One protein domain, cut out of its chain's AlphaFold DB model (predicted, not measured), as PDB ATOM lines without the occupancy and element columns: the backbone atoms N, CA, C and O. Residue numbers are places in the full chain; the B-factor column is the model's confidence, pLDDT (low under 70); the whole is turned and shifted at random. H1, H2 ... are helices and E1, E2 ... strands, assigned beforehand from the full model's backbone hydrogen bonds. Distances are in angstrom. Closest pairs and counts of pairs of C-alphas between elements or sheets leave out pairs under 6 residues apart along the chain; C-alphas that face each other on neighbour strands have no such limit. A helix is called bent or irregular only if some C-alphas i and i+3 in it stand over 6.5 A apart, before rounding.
ATOM      1  N   SER A  30     304.863-184.794 146.334       95.31
ATOM      2  CA  SER A  30     304.792-185.917 147.273       95.31
ATOM      3  C   SER A  30     305.491-185.572 148.581       95.31
ATOM      4  O   SER A  30     306.693-185.308 148.597       95.31
ATOM      5  N   ILE A  31     304.747-185.609 149.681       96.62
ATOM      6  CA  ILE A  31     305.237-185.331 151.030       96.62
ATOM      7  C   ILE A  31     305.235-186.615 151.837       96.62
ATOM      8  O   ILE A  31     304.220-187.303 151.884       96.62
ATOM      9  N   LEU A  32     306.345-186.914 152.499       97.12
ATOM     10  CA  LEU A  32     306.417-188.004 153.464       97.12
ATOM     11  C   LEU A  32     306.315-187.431 154.880       97.12
ATOM     12  O   LEU A  32     307.211-186.718 155.317       97.12
ATOM     13  N   LEU A  33     305.224-187.722 155.584       96.25
ATOM     14  CA  LEU A  33     305.027-187.365 156.984       96.25
ATOM     15  C   LEU A  33     305.440-188.545 157.868       96.25
ATOM     16  O   LEU A  33     304.790-189.588 157.846       96.25
ATOM     17  N   LEU A  34     306.504-188.362 158.647       94.50
ATOM     18  CA  LEU A  34     307.047-189.364 159.561       94.50
ATOM     19  C   LEU A  34     306.705-189.001 161.007       94.50
ATOM     20  O   LEU A  34     307.075-187.923 161.486       94.50
ATOM     21  N   SER A  35     306.030-189.907 161.709       90.25
ATOM     22  CA  SER A  35     305.735-189.785 163.136       90.25
ATOM     23  C   SER A  35     306.401-190.902 163.946       90.25
ATOM     24  O   SER A  35     306.584-192.009 163.439       90.25
ATOM     25  N   PRO A  36     306.779-190.640 165.208       82.62
ATOM     26  CA  PRO A  36     307.422-191.637 166.054       82.62
ATOM     27  C   PRO A  36     306.410-192.647 166.594       82.62
ATOM     28  O   PRO A  36     306.797-193.761 166.914       82.62
ATOM     29  N   ASP A  37     305.137-192.251 166.674       77.38
ATOM     30  CA  ASP A  37     304.021-193.044 167.175       77.38
ATOM     31  C   ASP A  37     302.782-192.871 166.291       77.38
ATOM     32  O   ASP A  37     302.731-192.007 165.405       77.38
ATOM     33  N   LEU A  38     301.752-193.682 166.558       65.25
ATOM     34  CA  LEU A  38     300.461-193.584 165.882       65.25
ATOM     35  C   LEU A  38     299.878-192.173 166.047       65.25
ATOM     36  O   LEU A  38     299.777-191.647 167.154       65.25
ATOM     37  N   LEU A  39     299.377-191.604 164.950       62.16
ATOM     38  CA  LEU A  39     298.665-190.318 164.926       62.16
ATOM     39  C   LEU A  39     297.258-190.386 165.567       62.16
ATOM     40  O   LEU A  39     296.371-189.616 165.217       62.16
ATOM     41  N   ASN A  40     297.016-191.319 166.494       65.38
ATOM     42  CA  ASN A  40     295.708-191.544 167.119       65.38
ATOM     43  C   ASN A  40     295.465-190.688 168.375       65.38
ATOM     44  O   ASN A  40     294.382-190.741 168.956       65.38
ATOM     45  N   SER A  41     296.454-189.895 168.794       73.56
ATOM     46  CA  SER A  41     296.274-188.890 169.840       73.56
ATOM     47  C   SER A  41     295.414-187.730 169.314       73.56
ATOM     48  O   SER A  41     295.726-187.205 168.241       73.56
ATOM     49  N   PRO A  42     294.400-187.257 170.067       74.50
ATOM     50  CA  PRO A  42     293.598-186.090 169.683       74.50
ATOM     51  C   PRO A  42     294.441-184.858 169.314       74.50
ATOM     52  O   PRO A  42     294.113-184.137 168.378       74.50
ATOM     53  N   TYR A  43     295.580-184.656 169.987       76.06
ATOM     54  CA  TYR A  43     296.507-183.563 169.685       76.06
ATOM     55  C   TYR A  43     297.139-183.691 168.291       76.06
ATOM     56  O   TYR A  43     297.212-182.716 167.547       76.06
ATOM     57  N   LEU A  44     297.590-184.891 167.914       81.94
ATOM     58  CA  LEU A  44     298.202-185.122 166.601       81.94
ATOM     59  C   LEU A  44     297.160-185.133 165.480       81.94
ATOM     60  O   LEU A  44     297.463-184.704 164.370       81.94
ATOM     61  N   TYR A  45     295.924-185.540 165.780       86.50
ATOM     62  CA  TYR A  45     294.803-185.406 164.855       86.50
ATOM     63  C   TYR A  45     294.503-183.936 164.523       86.50
ATOM     64  O   TYR A  45     294.371-183.586 163.349       86.50
ATOM     65  N   ASP A  46     294.445-183.064 165.537       87.88
ATOM     66  CA  ASP A  46     294.255-181.620 165.350       87.88
ATOM     67  C   ASP A  46     295.395-181.002 164.532       87.88
ATOM     68  O   ASP A  46     295.148-180.219 163.608       87.88
ATOM     69  N   PHE A  47     296.641-181.385 164.839       92.19
ATOM     70  CA  PHE A  47     297.812-180.999 164.055       92.19
ATOM     71  C   PHE A  47     297.652-181.400 162.588       92.19
ATOM     72  O   PHE A  47     297.724-180.543 161.707       92.19
ATOM     73  N   TYR A  48     297.413-182.687 162.322       91.31
ATOM     74  CA  TYR A  48     297.357-183.230 160.969       91.31
ATOM     75  C   TYR A  48     296.209-182.616 160.165       91.31
ATOM     76  O   TYR A  48     296.398-182.216 159.015       91.31
ATOM     77  N   SER A  49     295.034-182.473 160.781       91.50
ATOM     78  CA  SER A  49     293.858-181.868 160.150       91.50
ATOM     79  C   SER A  49     294.134-180.424 159.729       91.50
ATOM     80  O   SER A  49     293.874-180.050 158.584       91.50
ATOM     81  N   ALA A  50     294.719-179.622 160.623       93.31
ATOM     82  CA  ALA A  50     295.063-178.235 160.335       93.31
ATOM     83  C   ALA A  50     296.205-178.112 159.312       93.31
ATOM     84  O   ALA A  50     296.136-177.264 158.423       93.31
ATOM     85  N   PHE A  51     297.222-178.974 159.408       94.75
ATOM     86  CA  PHE A  51     298.329-179.066 158.457       94.75
ATOM     87  C   PHE A  51     297.823-179.368 157.045       94.75
ATOM     88  O   PHE A  51     298.100-178.616 156.114       94.75
ATOM     89  N   LYS A  52     297.021-180.424 156.887       92.56
ATOM     90  CA  LYS A  52     296.470-180.842 155.595       92.56
ATOM     91  C   LYS A  52     295.546-179.791 154.994       92.56
ATOM     92  O   LYS A  52     295.623-179.541 153.792       92.56
ATOM     93  N   LEU A  53     294.680-179.177 155.802       92.62
ATOM     94  CA  LEU A  53     293.810-178.095 155.341       92.62
ATOM     95  C   LEU A  53     294.655-176.931 154.813       92.62
ATOM     96  O   LEU A  53     294.519-176.550 153.653       92.62
ATOM     97  N   LYS A  54     295.598-176.445 155.629       93.69
ATOM     98  CA  LYS A  54     296.440-175.297 155.288       93.69
ATOM     99  C   LYS A  54     297.359-175.555 154.096       93.69
ATOM    100  O   LYS A  54     297.614-174.655 153.300       93.69
ATOM    101  N   LEU A  55     297.849-176.782 153.943       90.38
ATOM    102  CA  LEU A  55     298.710-177.148 152.824       90.38
ATOM    103  C   LEU A  55     297.953-177.135 151.485       90.38
ATOM    104  O   LEU A  55     298.542-176.793 150.462       90.38
ATOM    105  N   ASN A  56     296.655-177.437 151.495       86.94
ATOM    106  CA  ASN A  56     295.806-177.399 150.302       86.94
ATOM    107  C   ASN A  56     295.208-176.008 150.015       86.94
ATOM    108  O   ASN A  56     294.699-175.774 148.920       86.94
ATOM    109  N   GLU A  57     295.264-175.070 150.964       86.94
ATOM    110  CA  GLU A  57     294.767-173.706 150.764       86.94
ATOM    111  C   GLU A  57     295.605-172.941 149.728       86.94
ATOM    112  O   GLU A  57     296.806-172.731 149.899       86.94
ATOM    113  N   GLY A  58     294.947-172.459 148.667       67.69
ATOM    114  CA  GLY A  58     295.515-171.469 147.746       67.69
ATOM    115  C   GLY A  58     296.662-171.961 146.857       67.69
ATOM    116  O   GLY A  58     297.363-171.125 146.286       67.69
ATOM    117  N   ARG A  59     296.871-173.281 146.723       71.50
ATOM    118  CA  ARG A  59     297.922-173.851 145.864       71.50
ATOM    119  C   ARG A  59     297.375-174.375 144.531       71.50
ATOM    120  O   ARG A  59     296.358-175.064 144.529       71.50
ATOM    121  N   PRO A  60     298.060-174.095 143.405       64.00
ATOM    122  CA  PRO A  60     297.721-174.685 142.110       64.00
ATOM    123  C   PRO A  60     298.208-176.138 141.978       64.00
ATOM    124  O   PRO A  60     297.683-176.887 141.159       64.00
ATOM    125  N   GLU A  61     299.214-176.537 142.761       77.94
ATOM    126  CA  GLU A  61     299.774-177.891 142.777       77.94
ATOM    127  C   GLU A  61     298.969-178.817 143.701       77.94
ATOM    128  O   GLU A  61     298.616-178.445 144.821       77.94
ATOM    129  N   SER A  62     298.716-180.050 143.251       83.69
ATOM    130  CA  SER A  62     298.155-181.106 144.104       83.69
ATOM    131  C   SER A  62     299.233-181.650 145.042       83.69
ATOM    132  O   SER A  62     300.334-181.965 144.594       83.69
ATOM    133  N   VAL A  63     298.920-181.818 146.328       89.81
ATOM    134  CA  VAL A  63     299.835-182.437 147.296       89.81
ATOM    135  C   VAL A  63     299.317-183.811 147.720       89.81
ATOM    136  O   VAL A  63     298.186-183.936 148.187       89.81
ATOM    137  N   ILE A  64     300.155-184.842 147.591       93.12
ATOM    138  CA  ILE A  64     299.940-186.155 148.208       93.12
ATOM    139  C   ILE A  64     300.766-186.220 149.487       93.12
ATOM    140  O   ILE A  64     301.968-185.970 149.464       93.12
ATOM    141  N   ILE A  65     300.127-186.595 150.594       94.25
ATOM    142  CA  ILE A  65     300.803-186.859 151.866       94.25
ATOM    143  C   ILE A  65     300.808-188.372 152.083       94.25
ATOM    144  O   ILE A  65     299.751-188.993 152.175       94.25
ATOM    145  N   TYR A  66     302.000-188.952 152.147       95.06
ATOM    146  CA  TYR A  66     302.238-190.314 152.593       95.06
ATOM    147  C   TYR A  66     302.554-190.281 154.082       95.06
ATOM    148  O   TYR A  66     303.466-189.576 154.497       95.06
ATOM    149  N   GLU A  67     301.809-191.031 154.878       93.06
ATOM    150  CA  GLU A  67     301.985-191.078 156.328       93.06
ATOM    151  C   GLU A  67     302.686-192.378 156.710       93.06
ATOM    152  O   GLU A  67     302.261-193.456 156.288       93.06
ATOM    153  N   GLU A  68     303.739-192.276 157.515       92.62
ATOM    154  CA  GLU A  68     304.379-193.426 158.145       92.62
ATOM    155  C   GLU A  68     304.516-193.195 159.640       92.62
ATOM    156  O   GLU A  68     304.987-192.152 160.100       92.62
ATOM    157  N   ASN A  69     304.158-194.232 160.384       88.56
ATOM    158  CA  ASN A  69     304.486-194.347 161.787       88.56
ATOM    159  C   ASN A  69     305.714-195.252 161.927       88.56
ATOM    160  O   ASN A  69     305.707-196.382 161.442       88.56
ATOM    161  N   LEU A  70     306.736-194.752 162.611       88.81
ATOM    162  CA  LEU A  70     307.988-195.458 162.865       88.81
ATOM    163  C   LEU A  70     307.925-196.364 164.115       88.81
ATOM    164  O   LEU A  70     308.810-197.191 164.298       88.81
ATOM    165  N   ASP A  71     306.892-196.218 164.955       84.69
ATOM    166  CA  ASP A  71     306.629-196.995 166.183       84.69
ATOM    167  C   ASP A  71     307.811-197.021 167.180       84.69
ATOM    168  O   ASP A  71     308.042-197.992 167.903       84.69
ATOM    169  N   LEU A  72     308.566-195.918 167.233       83.56
ATOM    170  CA  LEU A  72     309.829-195.779 167.963       83.56
ATOM    171  C   LEU A  72     309.655-195.777 169.480       83.56
ATOM    172  O   LEU A  72     310.588-196.144 170.194       83.56
ATOM    173  N   SER A  73     308.495-195.365 170.002       76.56
ATOM    174  CA  SER A  73     308.272-195.389 171.455       76.56
ATOM    175  C   SER A  73     307.999-196.800 171.972       76.56
ATOM    176  O   SER A  73     308.240-197.080 173.147       76.56
ATOM    177  N   ARG A  74     307.506-197.702 171.114       74.62
ATOM    178  CA  ARG A  74     307.288-199.120 171.450       74.62
ATOM    179  C   ARG A  74     308.479-199.987 171.082       74.62
ATOM    180  O   ARG A  74     308.805-200.915 171.822       74.62
ATOM    181  N   PHE A  75     309.130-199.659 169.971       77.94
ATOM    182  CA  PHE A  75     310.282-200.366 169.437       77.94
ATOM    183  C   PHE A  75     311.421-199.371 169.192       77.94
ATOM    184  O   PHE A  75     311.664-198.976 168.051       77.94
ATOM    185  N   PRO A  76     312.124-198.932 170.255       71.94
ATOM    186  CA  PRO A  76     313.290-198.080 170.092       71.94
ATOM    187  C   PRO A  76     314.317-198.801 169.223       71.94
ATOM    188  O   PRO A  76     314.750-199.907 169.555       71.94
ATOM    189  N   LEU A  77     314.682-198.188 168.100       67.94
ATOM    190  CA  LEU A  77     315.627-198.789 167.167       67.94
ATOM    191  C   LEU A  77     317.004-198.909 167.833       67.94
ATOM    192  O   LEU A  77     317.507-197.960 168.441       67.94
ATOM    193  N   GLY A  78     317.608-200.090 167.714       59.56
ATOM    194  CA  GLY A  78     319.030-200.286 167.981       59.56
ATOM    195  C   GLY A  78     319.883-199.780 166.817       59.56
ATOM    196  O   GLY A  78     319.365-199.425 165.763       59.56
ATOM    197  N   VAL A  79     321.207-199.795 166.989       53.56
ATOM    198  CA  VAL A  79     322.190-199.284 166.009       53.56
ATOM    199  C   VAL A  79     322.157-200.030 164.651       53.56
ATOM    200  O   VAL A  79     322.715-199.523 163.690       53.56
ATOM    201  N   ASP A  80     321.453-201.167 164.543       54.72
ATOM    202  CA  ASP A  80     321.451-202.066 163.372       54.72
ATOM    203  C   ASP A  80     320.044-202.511 162.897       54.72
ATOM    204  O   ASP A  80     319.902-203.583 162.300       54.72
ATOM    205  N   ASP A  81     318.962-201.766 163.161       64.00
ATOM    206  CA  ASP A  81     317.625-202.206 162.709       64.00
ATOM    207  C   ASP A  81     317.369-201.937 161.209       64.00
ATOM    208  O   ASP A  81     316.601-201.065 160.806       64.00
ATOM    209  N   THR A  82     317.996-202.749 160.355       70.50
ATOM    210  CA  THR A  82     317.949-202.637 158.886       70.50
ATOM    211  C   THR A  82     316.574-202.936 158.275       70.50
ATOM    212  O   THR A  82     316.379-202.782 157.061       70.50
ATOM    213  N   LYS A  83     315.610-203.443 159.057       82.75
ATOM    214  CA  LYS A  83     314.308-203.889 158.531       82.75
ATOM    215  C   LYS A  83     313.409-202.715 158.176       82.75
ATOM    216  O   LYS A  83     312.776-202.755 157.118       82.75
ATOM    217  N   LEU A  84     313.373-201.686 159.022       86.44
ATOM    218  CA  LEU A  84     312.572-200.490 158.768       86.44
ATOM    219  C   LEU A  84     313.102-199.728 157.547       86.44
ATOM    220  O   LEU A  84     312.326-199.378 156.659       86.44
ATOM    221  N   ASP A  85     314.422-199.597 157.423       87.81
ATOM    222  CA  ASP A  85     315.054-198.959 156.265       87.81
ATOM    223  C   ASP A  85     314.763-199.717 154.973       87.81
ATOM    224  O   ASP A  85     314.395-199.124 153.959       87.81
ATOM    225  N   THR A  86     314.893-201.047 155.006       90.00
ATOM    226  CA  THR A  86     314.592-201.903 153.852       90.00
ATOM    227  C   THR A  86     313.132-201.752 153.441       90.00
ATOM    228  O   THR A  86     312.831-201.665 152.245       90.00
ATOM    229  N   TRP A  87     312.223-201.684 154.414       90.94
ATOM    230  CA  TRP A  87     310.804-201.466 154.174       90.94
ATOM    231  C   TRP A  87     310.536-200.106 153.524       90.94
ATOM    232  O   TRP A  87     309.947-200.062 152.440       90.94
ATOM    233  N   LEU A  88     311.020-199.011 154.121       92.94
ATOM    234  CA  LEU A  88     310.822-197.650 153.613       92.94
ATOM    235  C   LEU A  88     311.453-197.480 152.227       92.94
ATOM    236  O   LEU A  88     310.795-197.007 151.299       92.94
ATOM    237  N   ARG A  89     312.684-197.968 152.033       91.88
ATOM    238  CA  ARG A  89     313.352-197.979 150.725       91.88
ATOM    239  C   ARG A  89     312.519-198.718 149.685       91.88
ATOM    240  O   ARG A  89     312.320-198.210 148.587       91.88
ATOM    241  N   THR A  90     312.019-199.908 150.013       94.06
ATOM    242  CA  THR A  90     311.232-200.720 149.075       94.06
ATOM    243  C   THR A  90     309.903-200.053 148.734       94.06
ATOM    244  O   THR A  90     309.523-200.023 147.561       94.06
ATOM    245  N   LYS A  91     309.215-199.491 149.733       95.25
ATOM    246  CA  LYS A  91     307.907-198.846 149.584       95.25
ATOM    247  C   LYS A  91     307.982-197.568 148.745       95.25
ATOM    248  O   LYS A  91     307.123-197.361 147.891       95.25
ATOM    249  N   TYR A  92     309.032-196.764 148.922       94.94
ATOM    250  CA  TYR A  92     309.185-195.465 148.256       94.94
ATOM    251  C   TYR A  92     310.135-195.462 147.048       94.94
ATOM    252  O   TYR A  92     310.304-194.420 146.426       94.94
ATOM    253  N   ARG A  93     310.697-196.608 146.633       91.56
ATOM    254  CA  ARG A  93     311.696-196.697 145.539       91.56
ATOM    255  C   ARG A  93     311.305-196.021 144.217       91.56
ATOM    256  O   ARG A  93     312.177-195.578 143.481       91.56
ATOM    257  N   ASN A  94     310.010-195.985 143.901       92.12
ATOM    258  CA  ASN A  94     309.472-195.443 142.648       92.12
ATOM    259  C   ASN A  94     308.677-194.146 142.869       92.12
ATOM    260  O   ASN A  94     307.965-193.703 141.972       92.12
ATOM    261  N   ILE A  95     308.756-193.567 144.069       92.94
ATOM    262  CA  ILE A  95     308.046-192.350 144.445       92.94
ATOM    263  C   ILE A  95     309.099-191.285 144.723       92.94
ATOM    264  O   ILE A  95     309.899-191.408 145.649       92.94
ATOM    265  N   LYS A  96     309.093-190.217 143.928       92.88
ATOM    266  CA  LYS A  96     309.925-189.052 144.216       92.88
ATOM    267  C   LYS A  96     309.304-188.292 145.383       92.88
ATOM    268  O   LYS A  96     308.258-187.683 145.208       92.88
ATOM    269  N   ILE A  97     309.954-188.312 146.541       96.12
ATOM    270  CA  ILE A  97     309.558-187.509 147.701       96.12
ATOM    271  C   ILE A  97     310.149-186.103 147.546       96.12
ATOM    272  O   ILE A  97     311.368-185.945 147.475       96.12
ATOM    273  N   ASP A  98     309.286-185.089 147.462       95.44
ATOM    274  CA  ASP A  98     309.683-183.688 147.279       95.44
ATOM    275  C   ASP A  98     310.057-183.008 148.601       95.44
ATOM    276  O   ASP A  98     310.855-182.076 148.593       95.44
ATOM    277  N   ALA A  99     309.505-183.470 149.729       96.81
ATOM    278  CA  ALA A  99     309.921-183.073 151.073       96.81
ATOM    279  C   ALA A  99     309.476-184.101 152.127       96.81
ATOM    280  O   ALA A  99     308.486-184.816 151.946       96.81
ATOM    281  N   ILE A 100     310.192-184.140 153.248       97.94
ATOM    282  CA  ILE A 100     309.869-184.966 154.414       97.94
ATOM    283  C   ILE A 100     309.469-184.038 155.557       97.94
ATOM    284  O   ILE A 100     310.207-183.115 155.890       97.94
ATOM    285  N   VAL A 101     308.321-184.292 156.177       97.75
ATOM    286  CA  VAL A 101     307.919-183.650 157.429       97.75
ATOM    287  C   VAL A 101     308.116-184.642 158.562       97.75
ATOM    288  O   VAL A 101     307.602-185.756 158.501       97.75
ATOM    289  N   VAL A 102     308.845-184.245 159.598       96.50
ATOM    290  CA  VAL A 102     309.186-185.123 160.718       96.50
ATOM    291  C   VAL A 102     308.621-184.566 162.014       96.50
ATOM    292  O   VAL A 102     308.891-183.424 162.385       96.50
ATOM    293  N   ILE A 103     307.827-185.376 162.707       93.81
ATOM    294  CA  ILE A 103     307.222-185.017 163.987       93.81
ATOM    295  C   ILE A 103     308.112-185.526 165.123       93.81
ATOM    296  O   ILE A 103     308.336-186.722 165.251       93.81
ATOM    297  N   GLY A 104     308.570-184.638 165.998       91.38
ATOM    298  CA  GLY A 104     309.280-185.004 167.222       91.38
ATOM    299  C   GLY A 104     310.757-185.366 167.040       91.38
ATOM    300  O   GLY A 104     311.261-185.604 165.941       91.38
ATOM    301  N   HIS A 105     311.472-185.386 168.167       91.69
ATOM    302  CA  HIS A 105     312.924-185.574 168.207       91.69
ATOM    303  C   HIS A 105     313.370-186.983 167.788       91.69
ATOM    304  O   HIS A 105     314.319-187.113 167.018       91.69
ATOM    305  N   SER A 106     312.695-188.038 168.257       90.06
ATOM    306  CA  SER A 106     313.088-189.428 167.978       90.06
ATOM    307  C   SER A 106     312.985-189.775 166.491       90.06
ATOM    308  O   SER A 106     313.925-190.336 165.927       90.06
ATOM    309  N   ALA A 107     311.894-189.372 165.834       92.50
ATOM    310  CA  ALA A 107     311.736-189.538 164.392       92.50
ATOM    311  C   ALA A 107     312.773-188.715 163.615       92.50
ATOM    312  O   ALA A 107     313.341-189.210 162.643       92.50
ATOM    313  N   LEU A 108     313.081-187.488 164.059       94.88
ATOM    314  CA  LEU A 108     314.128-186.681 163.430       94.88
ATOM    315  C   LEU A 108     315.496-187.350 163.548       94.88
ATOM    316  O   LEU A 108     316.221-187.422 162.560       94.88
ATOM    317  N   ASN A 109     315.837-187.879 164.722       92.50
ATOM    318  CA  ASN A 109     317.092-188.591 164.922       92.50
ATOM    319  C   ASN A 109     317.213-189.801 163.982       92.50
ATOM    320  O   ASN A 109     318.244-189.967 163.336       92.50
ATOM    321  N   TYR A 110     316.141-190.589 163.847       91.62
ATOM    322  CA  TYR A 110     316.093-191.696 162.894       91.62
ATOM    323  C   TYR A 110     316.330-191.226 161.451       91.62
ATOM    324  O   TYR A 110     317.184-191.773 160.756       91.62
ATOM    325  N   VAL A 111     315.627-190.177 161.011       93.19
ATOM    326  CA  VAL A 111     315.781-189.640 159.652       93.19
ATOM    327  C   VAL A 111     317.208-189.172 159.410       93.19
ATOM    328  O   VAL A 111     317.776-189.525 158.387       93.19
ATOM    329  N   LEU A 112     317.821-188.440 160.342       92.69
ATOM    330  CA  LEU A 112     319.190-187.936 160.182       92.69
ATOM    331  C   LEU A 112     320.232-189.057 160.073       92.69
ATOM    332  O   LEU A 112     321.202-188.915 159.331       92.69
ATOM    333  N   GLN A 113     320.028-190.172 160.777       91.00
ATOM    334  CA  GLN A 113     320.916-191.336 160.709       91.00
ATOM    335  C   GLN A 113     320.848-192.046 159.346       91.00
ATOM    336  O   GLN A 113     321.877-192.496 158.848       91.00
ATOM    337  N   HIS A 114     319.675-192.077 158.707       90.12
ATOM    338  CA  HIS A 114     319.433-192.845 157.475       90.12
ATOM    339  C   HIS A 114     319.255-191.967 156.224       90.12
ATOM    340  O   HIS A 114     319.122-192.472 155.107       90.12
ATOM    341  N   GLN A 115     319.288-190.640 156.384       89.50
ATOM    342  CA  GLN A 115     318.999-189.662 155.335       89.50
ATOM    343  C   GLN A 115     319.852-189.894 154.094       89.50
ATOM    344  O   GLN A 115     319.328-189.904 152.987       89.50
ATOM    345  N   ARG A 116     321.165-190.089 154.267       88.81
ATOM    346  CA  ARG A 116     322.096-190.242 153.139       88.81
ATOM    347  C   ARG A 116     321.737-191.419 152.242       88.81
ATOM    348  O   ARG A 116     321.996-191.366 151.044       88.81
ATOM    349  N   GLU A 117     321.160-192.471 152.812       89.19
ATOM    350  CA  GLU A 117     320.844-193.676 152.064       89.19
ATOM    351  C   GLU A 117     319.412-193.700 151.529       89.19
ATOM    352  O   GLU A 117     319.180-194.284 150.469       89.19
ATOM    353  N   LEU A 118     318.455-193.130 152.265       89.75
ATOM    354  CA  LEU A 118     317.038-193.151 151.900       89.75
ATOM    355  C   LEU A 118     316.635-191.923 151.074       89.75
ATOM    356  O   LEU A 118     315.916-192.065 150.086       89.75
ATOM    357  N   TRP A 119     317.114-190.734 151.451       91.75
ATOM    358  CA  TRP A 119     316.661-189.441 150.923       91.75
ATOM    359  C   TRP A 119     317.776-188.371 150.935       91.75
ATOM    360  O   TRP A 119     317.649-187.356 151.626       91.75
ATOM    361  N   PRO A 120     318.884-188.574 150.194       89.94
ATOM    362  CA  PRO A 120     320.080-187.731 150.303       89.94
ATOM    363  C   PRO A 120     319.818-186.247 150.012       89.94
ATOM    364  O   PRO A 120     320.322-185.392 150.736       89.94
ATOM    365  N   ASP A 121     318.984-185.956 149.010       89.31
ATOM    366  CA  ASP A 121     318.733-184.594 148.517       89.31
ATOM    367  C   ASP A 121     317.359-184.038 148.920       89.31
ATOM    368  O   ASP A 121     316.979-182.938 148.512       89.31
ATOM    369  N   THR A 122     316.569-184.794 149.687       95.81
ATOM    370  CA  THR A 122     315.199-184.388 150.012       95.81
ATOM    371  C   THR A 122     315.203-183.388 151.173       95.81
ATOM    372  O   THR A 122     315.785-183.677 152.219       95.81
ATOM    373  N   PRO A 123     314.549-182.220 151.047       96.69
ATOM    374  CA  PRO A 123     314.361-181.289 152.156       96.69
ATOM    375  C   PRO A 123     313.639-181.934 153.343       96.69
ATOM    376  O   PRO A 123     312.610-182.588 153.162       96.69
ATOM    377  N   ILE A 124     314.142-181.705 154.556       97.31
ATOM    378  CA  ILE A 124     313.539-182.196 155.799       97.31
ATOM    379  C   ILE A 124     313.035-181.004 156.613       97.31
ATOM    380  O   ILE A 124     313.796-180.105 156.969       97.31
ATOM    381  N   LEU A 125     311.745-181.017 156.935       97.25
ATOM    382  CA  LEU A 125     311.104-180.070 157.834       97.25
ATOM    383  C   LEU A 125     310.722-180.782 159.133       97.25
ATOM    384  O   LEU A 125     309.827-181.622 159.128       97.25
ATOM    385  N   PHE A 126     311.347-180.435 160.254       96.75
ATOM    386  CA  PHE A 126     310.944-180.974 161.551       96.75
ATOM    387  C   PHE A 126     309.979-180.045 162.294       96.75
ATOM    388  O   PHE A 126     309.983-178.821 162.136       96.75
ATOM    389  N   THR A 127     309.157-180.637 163.151       95.06
ATOM    390  CA  THR A 127     308.229-179.932 164.035       95.06
ATOM    391  C   THR A 127     308.015-180.738 165.310       95.06
ATOM    392  O   THR A 127     308.387-181.907 165.382       95.06
ATOM    393  N   LEU A 128     307.411-180.133 166.331       91.31
ATOM    394  CA  LEU A 128     307.063-180.798 167.594       91.31
ATOM    395  C   LEU A 128     308.250-181.455 168.341       91.31
ATOM    396  O   LEU A 128     308.047-182.360 169.145       91.31
ATOM    397  N   ALA A 129     309.484-181.002 168.100       91.06
ATOM    398  CA  ALA A 129     310.690-181.442 168.810       91.06
ATOM    399  C   ALA A 129     311.137-180.369 169.810       91.06
ATOM    400  O   ALA A 129     311.043-179.180 169.502       91.06
ATOM    401  N   SER A 130     311.615-180.744 170.999       87.06
ATOM    402  CA  SER A 130     312.003-179.741 171.998       87.06
ATOM    403  C   SER A 130     313.264-178.972 171.581       87.06
ATOM    404  O   SER A 130     314.181-179.522 170.970       87.06
ATOM    405  N   ASP A 131     313.345-177.686 171.936       86.50
ATOM    406  CA  ASP A 131     314.538-176.859 171.668       86.50
ATOM    407  C   ASP A 131     315.817-177.443 172.291       86.50
ATOM    408  O   ASP A 131     316.890-177.383 171.691       86.50
ATOM    409  N   SER A 132     315.712-178.038 173.482       83.88
ATOM    410  CA  SER A 132     316.862-178.592 174.201       83.88
ATOM    411  C   SER A 132     317.414-179.866 173.558       83.88
ATOM    412  O   SER A 132     318.618-180.105 173.636       83.88
ATOM    413  N   GLU A 133     316.568-180.673 172.917       88.38
ATOM    414  CA  GLU A 133     316.994-181.832 172.129       88.38
ATOM    415  C   GLU A 133     317.618-181.391 170.808       88.38
ATOM    416  O   GLU A 133     318.719-181.822 170.480       88.38
ATOM    417  N   ILE A 134     316.966-180.472 170.091       91.69
ATOM    418  CA  ILE A 134     317.438-179.987 168.789       91.69
ATOM    419  C   ILE A 134     318.810-179.314 168.895       91.69
ATOM    420  O   ILE A 134     319.679-179.562 168.064       91.69
ATOM    421  N   LYS A 135     319.064-178.544 169.959       89.00
ATOM    422  CA  LYS A 135     320.379-177.924 170.211       89.00
ATOM    423  C   LYS A 135     321.527-178.912 170.411       89.00
ATOM    424  O   LYS A 135     322.683-178.511 170.312       89.00
ATOM    425  N   LYS A 136     321.232-180.177 170.712       89.62
ATOM    426  CA  LYS A 136     322.238-181.241 170.861       89.62
ATOM    427  C   LYS A 136     322.532-181.954 169.538       89.62
ATOM    428  O   LYS A 136     323.405-182.815 169.505       89.62
ATOM    429  N   MET A 137     321.808-181.628 168.466       91.19
ATOM    430  CA  MET A 137     321.921-182.287 167.168       91.19
ATOM    431  C   MET A 137     322.749-181.445 166.195       91.19
ATOM    432  O   MET A 137     322.615-180.224 166.132       91.19
ATOM    433  N   ALA A 138     323.569-182.112 165.385       91.50
ATOM    434  CA  ALA A 138     324.191-181.502 164.216       91.50
ATOM    435  C   ALA A 138     323.222-181.613 163.032       91.50
ATOM    436  O   ALA A 138     323.045-182.695 162.473       91.50
ATOM    437  N   LEU A 139     322.565-180.507 162.685       92.25
ATOM    438  CA  LEU A 139     321.579-180.473 161.607       92.25
ATOM    439  C   LEU A 139     322.241-180.154 160.254       92.25
ATOM    440  O   LEU A 139     322.939-179.143 160.154       92.25
ATOM    441  N   PRO A 140     322.036-180.987 159.214       91.88
ATOM    442  CA  PRO A 140     322.465-180.686 157.848       91.88
ATOM    443  C   PRO A 140     321.765-179.453 157.252       91.88
ATOM    444  O   PRO A 140     320.672-179.081 157.673       91.88
ATOM    445  N   GLU A 141     322.349-178.860 156.206       91.00
ATOM    446  CA  GLU A 141     321.816-177.645 155.561       91.00
ATOM    447  C   GLU A 141     320.430-177.819 154.923       91.00
ATOM    448  O   GLU A 141     319.706-176.842 154.741       91.00
ATOM    449  N   ASN A 142     320.047-179.049 154.573       92.62
ATOM    450  CA  ASN A 142     318.731-179.356 154.016       92.62
ATOM    451  C   ASN A 142     317.674-179.649 155.096       92.62
ATOM    452  O   ASN A 142     316.609-180.176 154.770       92.62
ATOM    453  N   VAL A 143     317.960-179.323 156.360       95.00
ATOM    454  CA  VAL A 143     317.050-179.502 157.494       95.00
ATOM    455  C   VAL A 143     316.658-178.148 158.071       95.00
ATOM    456  O   VAL A 143     317.504-177.362 158.488       95.00
ATOM    457  N   ALA A 144     315.356-177.891 158.137       95.38
ATOM    458  CA  ALA A 144     314.775-176.723 158.792       95.38
ATOM    459  C   ALA A 144     313.628-177.167 159.705       95.38
ATOM    460  O   ALA A 144     313.185-178.314 159.648       95.38
ATOM    461  N   GLY A 145     313.118-176.281 160.558       94.06
ATOM    462  CA  GLY A 145     312.003-176.651 161.423       94.06
ATOM    463  C   GLY A 145     311.655-175.645 162.496       94.06
ATOM    464  O   GLY A 145     312.228-174.555 162.575       94.06
ATOM    465  N   LYS A 146     310.689-176.042 163.327       92.56
ATOM    466  CA  LYS A 146     310.308-175.303 164.530       92.56
ATOM    467  C   LYS A 146     310.484-176.154 165.780       92.56
ATOM    468  O   LYS A 146     310.102-177.324 165.811       92.56
ATOM    469  N   THR A 147     311.041-175.539 166.815       91.19
ATOM    470  CA  THR A 147     311.243-176.139 168.133       91.19
ATOM    471  C   THR A 147     310.096-175.812 169.080       91.19
ATOM    472  O   THR A 147     309.593-174.686 169.127       91.19
ATOM    473  N   LEU A 148     309.723-176.783 169.911       85.62
ATOM    474  CA  LEU A 148     308.862-176.574 171.065       85.62
ATOM    475  C   LEU A 148     309.680-175.974 172.198       85.62
ATOM    476  O   LEU A 148     310.480-176.651 172.848       85.62
ATOM    477  N   LYS A 149     309.449-174.686 172.434       80.56
ATOM    478  CA  LYS A 149     309.914-173.987 173.622       80.56
ATOM    479  C   LYS A 149     308.962-172.853 173.945       80.56
ATOM    480  O   LYS A 149     309.012-171.816 173.291       80.56
ATOM    481  N   ALA A 150     308.123-173.056 174.955       76.56
ATOM    482  CA  ALA A 150     307.535-171.925 175.651       76.56
ATOM    483  C   ALA A 150     308.655-171.271 176.461       76.56
ATOM    484  O   ALA A 150     309.406-171.957 177.159       76.56
ATOM    485  N   GLY A 151     308.809-169.964 176.319       80.69
ATOM    486  CA  GLY A 151     309.864-169.220 176.981       80.69
ATOM    487  C   GLY A 151     309.346-168.029 177.763       80.69
ATOM    488  O   GLY A 151     308.197-167.598 177.654       80.69
ATOM    489  N   GLN A 276     300.320-175.325 165.310       91.62
ATOM    490  CA  GLN A 276     301.545-175.984 164.841       91.62
ATOM    491  C   GLN A 276     301.378-176.617 163.460       91.62
ATOM    492  O   GLN A 276     302.277-176.515 162.625       91.62
ATOM    493  N   GLY A 277     300.223-177.237 163.199       93.56
ATOM    494  CA  GLY A 277     299.895-177.799 161.892       93.56
ATOM    495  C   GLY A 277     299.915-176.735 160.796       93.56
ATOM    496  O   GLY A 277     300.565-176.919 159.768       93.56
ATOM    497  N   ARG A 278     299.278-175.582 161.041       94.38
ATOM    498  CA  ARG A 278     299.274-174.451 160.097       94.38
ATOM    499  C   ARG A 278     300.670-173.885 159.859       94.38
ATOM    500  O   ARG A 278     301.066-173.733 158.710       94.38
ATOM    501  N   GLU A 279     301.437-173.639 160.920       93.75
ATOM    502  CA  GLU A 279     302.801-173.112 160.800       93.75
ATOM    503  C   GLU A 279     303.730-174.072 160.045       93.75
ATOM    504  O   GLU A 279     304.546-173.644 159.228       93.75
ATOM    505  N   THR A 280     303.579-175.377 160.283       95.56
ATOM    506  CA  THR A 280     304.330-176.411 159.562       95.56
ATOM    507  C   THR A 280     303.945-176.420 158.080       95.56
ATOM    508  O   THR A 280     304.821-176.507 157.223       95.56
ATOM    509  N   ALA A 281     302.658-176.270 157.751       95.31
ATOM    510  CA  ALA A 281     302.191-176.188 156.367       95.31
ATOM    511  C   ALA A 281     302.672-174.914 155.651       95.31
ATOM    512  O   ALA A 281     303.016-174.971 154.469       95.31
ATOM    513  N   ASP A 282     302.738-173.780 156.352       94.12
ATOM    514  CA  ASP A 282     303.257-172.526 155.803       94.12
ATOM    515  C   ASP A 282     304.754-172.636 155.477       94.12
ATOM    516  O   ASP A 282     305.179-172.246 154.386       94.12
ATOM    517  N   LEU A 283     305.552-173.222 156.380       94.75
ATOM    518  CA  LEU A 283     306.976-173.479 156.137       94.75
ATOM    519  C   LEU A 283     307.196-174.495 155.017       94.75
ATOM    520  O   LEU A 283     307.976-174.232 154.105       94.75
ATOM    521  N   LEU A 284     306.475-175.619 155.034       95.31
ATOM    522  CA  LEU A 284     306.539-176.606 153.956       95.31
ATOM    523  C   LEU A 284     306.167-175.977 152.611       95.31
ATOM    524  O   LEU A 284     306.788-176.251 151.591       95.31
ATOM    525  N   GLY A 285     305.191-175.078 152.621       93.69
ATOM    526  CA  GLY A 285     304.802-174.281 151.476       93.69
ATOM    527  C   GLY A 285     305.940-173.531 150.801       93.69
ATOM    528  O   GLY A 285     306.046-173.553 149.577       93.69
ATOM    529  N   LYS A 286     306.778-172.879 151.607       92.94
ATOM    530  CA  LYS A 286     307.967-172.160 151.141       92.94
ATOM    531  C   LYS A 286     309.000-173.112 150.543       92.94
ATOM    532  O   LYS A 286     309.523-172.848 149.464       92.94
ATOM    533  N   ILE A 287     309.219-174.253 151.200       93.69
ATOM    534  CA  ILE A 287     310.116-175.316 150.720       93.69
ATOM    535  C   ILE A 287     309.651-175.829 149.351       93.69
ATOM    536  O   ILE A 287     310.437-175.891 148.407       93.69
ATOM    537  N   LEU A 288     308.358-176.132 149.202       92.00
ATOM    538  CA  LEU A 288     307.783-176.621 147.944       92.00
ATOM    539  C   LEU A 288     307.823-175.582 146.817       92.00
ATOM    540  O   LEU A 288     307.961-175.959 145.652       92.00
ATOM    541  N   ALA A 289     307.762-174.294 147.165       90.81
ATOM    542  CA  ALA A 289     307.945-173.181 146.236       90.81
ATOM    543  C   ALA A 289     309.417-172.956 145.824       90.81
ATOM    544  O   ALA A 289     309.689-172.096 144.987       90.81
ATOM    545  N   GLY A 290     310.363-173.729 146.371       90.62
ATOM    546  CA  GLY A 290     311.782-173.671 146.020       90.62
ATOM    547  C   GLY A 290     312.603-172.683 146.847       90.62
ATOM    548  O   GLY A 290     313.716-172.338 146.444       90.62
ATOM    549  N   GLU A 291     312.090-172.215 147.990       93.38
ATOM    550  CA  GLU A 291     312.902-171.452 148.936       93.38
ATOM    551  C   GLU A 291     314.062-172.319 149.457       93.38
ATOM    552  O   GLU A 291     313.904-173.512 149.725       93.38
ATOM    553  N   LYS A 292     315.258-171.732 149.570       90.88
ATOM    554  CA  LYS A 292     316.448-172.467 150.009       90.88
ATOM    555  C   LYS A 292     316.317-172.833 151.486       90.88
ATOM    556  O   LYS A 292     316.041-171.973 152.311       90.88
ATOM    557  N   MET A 293     316.632-174.077 151.841       90.94
ATOM    558  CA  MET A 293     316.591-174.524 153.243       90.94
ATOM    559  C   MET A 293     317.464-173.659 154.160       90.94
ATOM    560  O   MET A 293     317.040-173.302 155.254       90.94
ATOM    561  N   SER A 294     318.621-173.209 153.672       85.44
ATOM    562  CA  SER A 294     319.531-172.332 154.413       85.44
ATOM    563  C   SER A 294     318.969-170.935 154.723       85.44
ATOM    564  O   SER A 294     319.529-170.249 155.574       85.44
ATOM    565  N   SER A 295     317.913-170.469 154.037       87.12
ATOM    566  CA  SER A 295     317.238-169.204 154.380       87.12
ATOM    567  C   SER A 295     316.136-169.378 155.425       87.12
ATOM    568  O   SER A 295     315.679-168.389 155.997       87.12
ATOM    569  N   LEU A 296     315.727-170.616 155.712       87.25
ATOM    570  CA  LEU A 296     314.727-170.930 156.723       87.25
ATOM    571  C   LEU A 296     315.418-171.110 158.078       87.25
ATOM    572  O   LEU A 296     315.925-172.179 158.408       87.25
ATOM    573  N   SER A 297     315.437-170.054 158.892       81.06
ATOM    574  CA  SER A 297     315.940-170.146 160.266       81.06
ATOM    575  C   SER A 297     315.110-171.134 161.090       81.06
ATOM    576  O   SER A 297     313.878-171.087 161.040       81.06
ATOM    577  N   ILE A 298     315.768-171.940 161.925       86.44
ATOM    578  CA  ILE A 298     315.076-172.713 162.962       86.44
ATOM    579  C   ILE A 298     314.425-171.731 163.936       86.44
ATOM    580  O   ILE A 298     315.108-170.926 164.572       86.44
ATOM    581  N   GLY A 299     313.098-171.769 164.005       83.44
ATOM    582  CA  GLY A 299     312.301-170.865 164.832       83.44
ATOM    583  C   GLY A 299     311.632-171.578 166.002       83.44
ATOM    584  O   GLY A 299     311.568-172.799 166.044       83.44
ATOM    585  N   ASN A 300     311.054-170.810 166.924       85.50
ATOM    586  CA  ASN A 300     310.212-171.368 167.983       85.50
ATOM    587  C   ASN A 300     308.758-171.469 167.521       85.50
ATOM    588  O   ASN A 300     308.232-170.569 166.858       85.50
ATOM    589  N   SER A 301     308.107-172.567 167.882       84.62
ATOM    590  CA  SER A 301     306.665-172.769 167.756       84.62
ATOM    591  C   SER A 301     305.869-171.664 168.445       84.62
ATOM    592  O   SER A 301     306.245-171.204 169.521       84.62
TER     593      SER A 301
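Overview. This is residues 30 to 151 and 276 to 301 of the 344 residues of an uncharacterized protein of Undibacterium piscinae (UniProt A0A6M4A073). A strongly twisted, fully parallel five-stranded sheet forms the middle of the domain, with H1 and H5 side by side over one face and H3 over the other. H2 packs on the far end of H3, off the sheet, H4 is a short turn at the end of E4, and the last residues come back to E5, where 299 to 300 pair with 146 to 147. The printed part has 148 residues with five named helices and five named strands, in the order E1 H1 E2 H2 E3 H3 E4 H4 E5 H5, and the sheet's order is E2 E1 E3 E4 E5. The class is mixed, helices and strands. The whole is compact, with a radius of gyration of the C-alphas of 14.5 A, and rounded, spanning 42 by 41 by 33 A.

Along the chain. Begin with the sheet: find C-alpha 30 at (304.792, -185.917, 147.273), where E1 starts, and follow it through residue 35, 16.4 A on. E2 is residues 63 to 69, 19.3 A; E3 is residues 99 to 103, 13.3 A; E4 is residues 124 to 130, 16.5 A; E5 is residues 143 to 148, 16.1 A. Next look for the helices. H1, residues 42 to 56, runs 21.4 A from C-alpha 42 at (293.598, -186.090, 169.683). H2 is residues 82 to 92, 15.5 A, and H3 is residues 105 to 118, 18.4 A. H3 is irregular: its C-alphas 113 and 116 are 7.7 A apart. H4 is residues 131 to 134. H5, residues 276 to 288, runs 18.0 A and ends with C-alpha 288 at (307.783, -176.621, 147.944).

Arrangement. Read across the sheet from edge strand E2 to edge strand E5. E2 and E1 are parallel at 25 degrees, with N 33 and O 66 2.8 A apart. E1 and E3 are parallel at 17 degrees, with N 34 and O 101 at 2.8 A. E3 and E4 are parallel at 11 degrees, with N 125 and O 100 at 2.8 A. E4 and E5 are parallel at 20 degrees, with N 126 and O 144 at 2.9 A. Three strand-helix-strand units, two parallel neighbour strands with a helix between them in the chain, are E1 H1 E2, E3 H3 E4 and E4 H4 E5; E2 H2 E3 is a split one, with E1 between its strands. Each of these four crossovers is right-handed. These are three layers, helices on both faces: H5 is on the sheet at a height of 7.2 A and H1, on the same face, at 8.1 A, while H3 is on the opposite face at 9.2 A. H3 runs along the strands over E3, at 12 degrees on the local plane. H1 and H5 touch, closest at the C-alphas of Phe 51 and Gly 277, 4.0 A; they run the same way at a shallow tilt of 35.0 degrees, only just short of steep. H2 is not on the sheet; it touches residues 114 to 118 of H3, closest at the C-alphas of Arg 89 and Leu 118, 6.2 A. H4 only grazes the sheet with residues 131 to 134. In H1, H2 and H5 every O i to N i+4 pair is within hydrogen-bond range, in H3 8 of 10, and H4 is too short for such a pair.

Size, cuts and confidence. The two C-alphas farthest apart, those of Asn 94 and Gly 151, are 43.2 A apart. Residues 152 to 275 are not printed, and C-alphas 151 and 276 are 16.2 A apart across that cut. The link from E2 to H2, residues 70 to 81, is long. Mean pLDDT of the printed part is 88.0; ten residues are under 70: 38 to 40, 58, 60 and 77 to 81.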